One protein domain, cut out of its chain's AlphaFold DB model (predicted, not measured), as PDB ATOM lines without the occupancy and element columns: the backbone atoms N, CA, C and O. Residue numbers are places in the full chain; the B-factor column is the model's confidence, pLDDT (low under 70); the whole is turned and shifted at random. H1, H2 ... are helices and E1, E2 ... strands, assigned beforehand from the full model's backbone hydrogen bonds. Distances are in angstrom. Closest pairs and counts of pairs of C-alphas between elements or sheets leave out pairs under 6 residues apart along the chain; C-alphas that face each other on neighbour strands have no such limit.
ATOM      1  N   GLY A   4      39.930  -7.860   3.795       75.38
ATOM      2  CA  GLY A   4      39.989  -7.698   5.246       75.38
ATOM      3  C   GLY A   4      40.094  -6.236   5.688       75.38
ATOM      4  O   GLY A   4      39.527  -5.879   6.718       75.38
ATOM      5  N   ASP A   5      40.777  -5.394   4.911       81.62
ATOM      6  CA  ASP A   5      40.946  -3.971   5.219       81.62
ATOM      7  C   ASP A   5      39.668  -3.181   4.912       81.62
ATOM      8  O   ASP A   5      39.247  -2.360   5.725       81.62
ATOM      9  N   GLU A   6      38.990  -3.501   3.806       79.06
ATOM     10  CA  GLU A   6      37.704  -2.895   3.423       79.06
ATOM     11  C   GLU A   6      36.618  -3.176   4.470       79.06
ATOM     12  O   GLU A   6      35.899  -2.275   4.902       79.06
ATOM     13  N   ARG A   7      36.557  -4.415   4.978       80.12
ATOM     14  CA  ARG A   7      35.642  -4.762   6.075       80.12
ATOM     15  C   ARG A   7      35.959  -4.011   7.360       80.12
ATOM     16  O   ARG A   7      35.036  -3.565   8.031       80.12
ATOM     17  N   LYS A   8      37.237  -3.873   7.725       83.62
ATOM     18  CA  LYS A   8      37.623  -3.124   8.932       83.62
ATOM     19  C   LYS A   8      37.178  -1.668   8.842       83.62
ATOM     20  O   LYS A   8      36.576  -1.179   9.792       83.62
ATOM     21  N   GLN A   9      37.409  -1.014   7.701       84.31
ATOM     22  CA  GLN A   9      36.956   0.361   7.478       84.31
ATOM     23  C   GLN A   9      35.433   0.476   7.539       84.31
ATOM     24  O   GLN A   9      34.921   1.380   8.196       84.31
ATOM     25  N   PHE A  10      34.709  -0.469   6.935       85.44
ATOM     26  CA  PHE A  10      33.251  -0.507   7.010       85.44
ATOM     27  C   PHE A  10      32.746  -0.608   8.452       85.44
ATOM     28  O   PHE A  10      31.918   0.197   8.865       85.44
ATOM     29  N   PHE A  11      33.251  -1.560   9.244       83.50
ATOM     30  CA  PHE A  11      32.809  -1.720  10.633       83.50
ATOM     31  C   PHE A  11      33.184  -0.524  11.506       83.50
ATOM     32  O   PHE A  11      32.418  -0.154  12.396       83.50
ATOM     33  N   GLN A  12      34.326   0.108  11.245       86.56
ATOM     34  CA  GLN A  12      34.735   1.313  11.952       86.56
ATOM     35  C   GLN A  12      33.785   2.482  11.665       86.56
ATOM     36  O   GLN A  12      33.255   3.082  12.596       86.56
ATOM     37  N   LEU A  13      33.479   2.737  10.392       85.69
ATOM     38  CA  LEU A  13      32.531   3.779   9.993       85.69
ATOM     39  C   LEU A  13      31.098   3.462  10.446       85.69
ATOM     40  O   LEU A  13      30.386   4.364  10.871       85.69
ATOM     41  N   ALA A  14      30.685   2.194  10.446       84.50
ATOM     42  CA  ALA A  14      29.392   1.780  10.991       84.50
ATOM     43  C   ALA A  14      29.300   2.003  12.510       84.50
ATOM     44  O   ALA A  14      28.229   2.328  13.021       84.50
ATOM     45  N   THR A  15      30.422   1.857  13.225       86.38
ATOM     46  CA  THR A  15      30.524   2.162  14.661       86.38
ATOM     47  C   THR A  15      30.406   3.662  14.902       86.38
ATOM     48  O   THR A  15      29.638   4.076  15.765       86.38
ATOM     49  N   GLU A  16      31.093   4.481  14.102       84.31
ATOM     50  CA  GLU A  16      30.965   5.946  14.143       84.31
ATOM     51  C   GLU A  16      29.543   6.418  13.798       84.31
ATOM     52  O   GLU A  16      29.049   7.371  14.395       84.31
ATOM     53  N   ALA A  17      28.869   5.733  12.871       83.62
ATOM     54  CA  ALA A  17      27.500   6.030  12.453       83.62
ATOM     55  C   ALA A  17      26.427   5.590  13.466       83.62
ATOM     56  O   ALA A  17      25.256   5.914  13.284       83.62
ATOM     57  N   GLY A  18      26.788   4.798  14.484       84.44
ATOM     58  CA  GLY A  18      25.820   4.174  15.391       84.44
ATOM     59  C   GLY A  18      24.966   3.072  14.744       84.44
ATOM     60  O   GLY A  18      23.939   2.698  15.294       84.44
ATOM     61  N   MET A  19      25.380   2.521  13.598       83.75
ATOM     62  CA  MET A  19      24.623   1.511  12.836       83.75
ATOM     63  C   MET A  19      24.935   0.063  13.258       83.75
ATOM     64  O   MET A  19      24.484  -0.887  12.620       83.75
ATOM     65  N   ILE A  20      25.737  -0.138  14.309       84.81
ATOM     66  CA  ILE A  20      26.178  -1.473  14.746       84.81
ATOM     67  C   ILE A  20      25.015  -2.338  15.229       84.81
ATOM     68  O   ILE A  20      24.977  -3.530  14.906       84.81
ATOM     69  N   ASP A  21      24.058  -1.762  15.954       83.38
ATOM     70  CA  ASP A  21      22.871  -2.485  16.412       83.38
ATOM     71  C   ASP A  21      21.976  -2.898  15.240       83.38
ATOM     72  O   ASP A  21      21.578  -4.061  15.158       83.38
ATOM     73  N   ASP A  22      21.749  -2.001  14.276       83.56
ATOM     74  CA  ASP A  22      20.961  -2.294  13.073       83.56
ATOM     75  C   ASP A  22      21.618  -3.373  12.206       83.56
ATOM     76  O   ASP A  22      20.950  -4.302  11.746       83.56
ATOM     77  N   LEU A  23      22.942  -3.312  12.029       82.44
ATOM     78  CA  LEU A  23      23.698  -4.346  11.321       82.44
ATOM     79  C   LEU A  23      23.644  -5.686  12.064       82.44
ATOM     80  O   LEU A  23      23.489  -6.734  11.439       82.44
ATOM     81  N   SER A  24      23.731  -5.677  13.390       81.81
ATOM     82  CA  SER A  24      23.638  -6.899  14.196       81.81
ATOM     83  C   SER A  24      22.238  -7.512  14.123       81.81
ATOM     84  O   SER A  24      22.094  -8.730  13.986       81.81
ATOM     85  N   LEU A  25      21.201  -6.673  14.153       84.31
ATOM     86  CA  LEU A  25      19.810  -7.084  14.014       84.31
ATOM     87  C   LEU A  25      19.551  -7.665  12.623       84.31
ATOM     88  O   LEU A  25      19.012  -8.767  12.502       84.31
ATOM     89  N   PHE A  26      20.001  -6.980  11.574       79.88
ATOM     90  CA  PHE A  26      19.898  -7.475  10.208       79.88
ATOM     91  C   PHE A  26      20.630  -8.811  10.048       79.88
ATOM     92  O   PHE A  26      20.057  -9.763   9.518       79.88
ATOM     93  N   ALA A  27      21.854  -8.932  10.568       81.31
ATOM     94  CA  ALA A  27      22.630 -10.166  10.483       81.31
ATOM     95  C   ALA A  27      21.952 -11.344  11.199       81.31
ATOM     96  O   ALA A  27      22.059 -12.493  10.768       81.31
ATOM     97  N   LYS A  28      21.218 -11.068  12.280       80.00
ATOM     98  CA  LYS A  28      20.423 -12.067  12.997       80.00
ATOM     99  C   LYS A  28      19.239 -12.574  12.168       80.00
ATOM    100  O   LYS A  28      18.948 -13.766  12.217       80.00
ATOM    101  N   TYR A  29      18.562 -11.696  11.428       76.06
ATOM    102  CA  TYR A  29      17.371 -12.056  10.647       76.06
ATOM    103  C   TYR A  29      17.675 -12.589   9.250       76.06
ATOM    104  O   TYR A  29      16.967 -13.479   8.792       76.06
ATOM    105  N   PHE A  30      18.692 -12.052   8.579       71.38
ATOM    106  CA  PHE A  30      19.012 -12.343   7.177       71.38
ATOM    107  C   PHE A  30      20.324 -13.118   7.011       71.38
ATOM    108  O   PHE A  30      20.651 -13.575   5.916       71.38
ATOM    109  N   GLY A  31      21.081 -13.304   8.093       73.00
ATOM    110  CA  GLY A  31      22.358 -13.999   8.065       73.00
ATOM    111  C   GLY A  31      23.506 -13.109   7.590       73.00
ATOM    112  O   GLY A  31      23.628 -11.944   7.955       73.00
ATOM    113  N   ARG A  32      24.431 -13.679   6.815       72.88
ATOM    114  CA  ARG A  32      25.662 -12.982   6.416       72.88
ATOM    115  C   ARG A  32      25.426 -12.073   5.212       72.88
ATOM    116  O   ARG A  32      24.857 -12.497   4.212       72.88
ATOM    117  N   PHE A  33      25.974 -10.866   5.271       76.62
ATOM    118  CA  PHE A  33      25.968  -9.917   4.160       76.62
ATOM    119  C   PHE A  33      26.944 -10.338   3.063       76.62
ATOM    120  O   PHE A  33      28.130 -10.534   3.337       76.62
ATOM    121  N   GLN A  34      26.478 -10.402   1.818       77.56
ATOM    122  CA  GLN A  34      27.366 -10.549   0.664       77.56
ATOM    123  C   GLN A  34      28.065  -9.235   0.311       77.56
ATOM    124  O   GLN A  34      29.225  -9.248  -0.075       77.56
ATOM    125  N   SER A  35      27.391  -8.105   0.477       82.31
ATOM    126  CA  SER A  35      27.958  -6.777   0.278       82.31
ATOM    127  C   SER A  35      27.202  -5.778   1.137       82.31
ATOM    128  O   SER A  35      26.004  -5.952   1.364       82.31
ATOM    129  N   ALA A  36      27.879  -4.731   1.586       82.50
ATOM    130  CA  ALA A  36      27.242  -3.606   2.252       82.50
ATOM    131  C   ALA A  36      28.000  -2.318   1.932       82.50
ATOM    132  O   ALA A  36      29.214  -2.344   1.726       82.50
ATOM    133  N   SER A  37      27.274  -1.204   1.890       84.38
ATOM    134  CA  SER A  37      27.821   0.136   1.705       84.38
ATOM    135  C   SER A  37      27.167   1.072   2.707       84.38
ATOM    136  O   SER A  37      25.961   0.989   2.933       84.38
ATOM    137  N   ILE A  38      27.973   1.933   3.313       82.06
ATOM    138  CA  ILE A  38      27.525   2.998   4.202       82.06
ATOM    139  C   ILE A  38      28.063   4.322   3.678       82.06
ATOM    140  O   ILE A  38      29.222   4.425   3.273       82.06
ATOM    141  N   GLU A  39      27.205   5.330   3.694       85.25
ATOM    142  CA  GLU A  39      27.527   6.697   3.308       85.25
ATOM    143  C   GLU A  39      27.120   7.607   4.465       85.25
ATOM    144  O   GLU A  39      25.952   7.655   4.856       85.25
ATOM    145  N   LEU A  40      28.099   8.283   5.064       81.19
ATOM    146  CA  LEU A  40      27.869   9.249   6.132       81.19
ATOM    147  C   LEU A  40      27.475  10.606   5.540       81.19
ATOM    148  O   LEU A  40      27.927  10.983   4.460       81.19
ATOM    149  N   ALA A  41      26.728  11.398   6.313       79.31
ATOM    150  CA  ALA A  41      26.382  12.781   5.962       79.31
ATOM    151  C   ALA A  41      27.614  13.687   5.739       79.31
ATOM    152  O   ALA A  41      27.525  14.718   5.083       79.31
ATOM    153  N   ASP A  42      28.764  13.267   6.265       78.31
ATOM    154  CA  ASP A  42      30.070  13.923   6.166       78.31
ATOM    155  C   ASP A  42      30.806  13.614   4.838       78.31
ATOM    156  O   ASP A  42      31.963  13.980   4.648       78.31
ATOM    157  N   GLY A  43      30.174  12.866   3.923       81.00
ATOM    158  CA  GLY A  43      30.730  12.489   2.615       81.00
ATOM    159  C   GLY A  43      31.717  11.316   2.645       81.00
ATOM    160  O   GLY A  43      32.208  10.892   1.600       81.00
ATOM    161  N   ARG A  44      32.005  10.762   3.828       81.75
ATOM    162  CA  ARG A  44      32.812   9.545   3.990       81.75
ATOM    163  C   ARG A  44      31.960   8.317   3.679       81.75
ATOM    164  O   ARG A  44      30.872   8.163   4.231       81.75
ATOM    165  N   SER A  45      32.477   7.427   2.841       83.75
ATOM    166  CA  SER A  45      31.818   6.170   2.507       83.75
ATOM    167  C   SER A  45      32.759   4.987   2.679       83.75
ATOM    168  O   SER A  45      33.973   5.093   2.500       83.75
ATOM    169  N   ALA A  46      32.188   3.849   3.053       83.75
ATOM    170  CA  ALA A  46      32.875   2.571   3.000       83.75
ATOM    171  C   ALA A  46      31.932   1.510   2.475       83.75
ATOM    172  O   ALA A  46      30.758   1.450   2.838       83.75
ATOM    173  N   SER A  47      32.483   0.641   1.643       83.62
ATOM    174  CA  SER A  47      31.785  -0.524   1.141       83.62
ATOM    175  C   SER A  47      32.692  -1.736   1.225       83.62
ATOM    176  O   SER A  47      33.918  -1.628   1.200       83.62
ATOM    177  N   TYR A  48      32.078  -2.902   1.354       82.06
ATOM    178  CA  TYR A  48      32.764  -4.160   1.130       82.06
ATOM    179  C   TYR A  48      31.878  -5.078   0.303       82.06
ATOM    180  O   TYR A  48      30.655  -5.103   0.455       82.06
ATOM    181  N   GLU A  49      32.516  -5.884  -0.537       83.69
ATOM    182  CA  GLU A  49      31.871  -6.937  -1.307       83.69
ATOM    183  C   GLU A  49      32.617  -8.248  -1.068       83.69
ATOM    184  O   GLU A  49      33.840  -8.325  -1.158       83.69
ATOM    185  N   ILE A  50      31.880  -9.301  -0.725       75.00
ATOM    186  CA  ILE A  50      32.402 -10.655  -0.617       75.00
ATOM    187  C   ILE A  50      32.337 -11.290  -2.011       75.00
ATOM    188  O   ILE A  50      31.237 -11.477  -2.539       75.00
TER     189      ILE A  50
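What this domain is: This is residues 4 to 50 of the 92 residues of an uncharacterized protein of Vibrio cholerae (UniProt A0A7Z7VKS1). A small two-strand hairpin, E1 and E2, has helix H1 packed over one face, more over E2 than over E1, and helix H2 leads away from the end of H1, with its residues 24 to 30 sticking out to one side. Residues 31 and 32, which also stand free, follow H2 before the chain comes back to the hairpin. The printed part has 47 residues with two named helices followed by two named strands, in the order H1, H2, E1, E2; the sheet is E1 - E2, antiparallel, and the class is mixed, helices and strands. The whole is compact, with a radius of gyration of the C-alphas of 10.4 A and spans of 29 by 21 by 13 A.

How they stand to each other: Begin with H1, residues 4 to 16, and go on to H2, residues 20 to 30. They are close but not clearly touching, with 2 pairs of C-alphas within 8 A; look at the closest, Ala 14 and Ile 20, 5.9 A apart. Their lines stand at a steep tilt of 61 degrees, and they run opposite ways. In both helices every O i to N i+4 pair is within hydrogen-bond range. Next come E1, residues 35 to 39, and E2, residues 45 to 49, a hairpin of antiparallel neighbours whose directions differ by 177 degrees. Across it, find N 36 and O 48 at 3.0 A and N 46 and O 38 at 3.0 A, within hydrogen-bond range. Now compare H1 with the strands: it has 11 pairs of C-alphas within 8 A with E2, the closest being Phe 10 and Ala 46 at 5.1 A. With E1 it has 4 such pairs, the closest being Ala 14 and Ile 38 at 7.1 A. H2 and E2 are apart.

Where its parts are: Find C-alpha 4 at (39.989, -7.698, 5.246); from there H1 runs 18.6 A to C-alpha 16. H2 begins at C-alpha 20, at (26.178, -1.473, 14.746), and runs 15.1 A to C-alpha 30. E1 runs 13.8 A from C-alpha 35 to C-alpha 39. E2 runs 13.7 A from C-alpha 45 to C-alpha 49, at (31.871, -6.937, -1.307).

The domain as a whole: The two C-alphas farthest apart are those of Tyr 29 and Asp 42, 29.3 A. Without the stretch that stands free, residues 24 to 32, the body has 38 residues and spans 25 by 21 by 13 A. The printed part has no cut, and the links H1 to H2, H2 to E1 and E1 to E2 are tight. Read the B-factor column for the model's confidence: the mean pLDDT of the printed part is 81.5, and no printed residue is under 70.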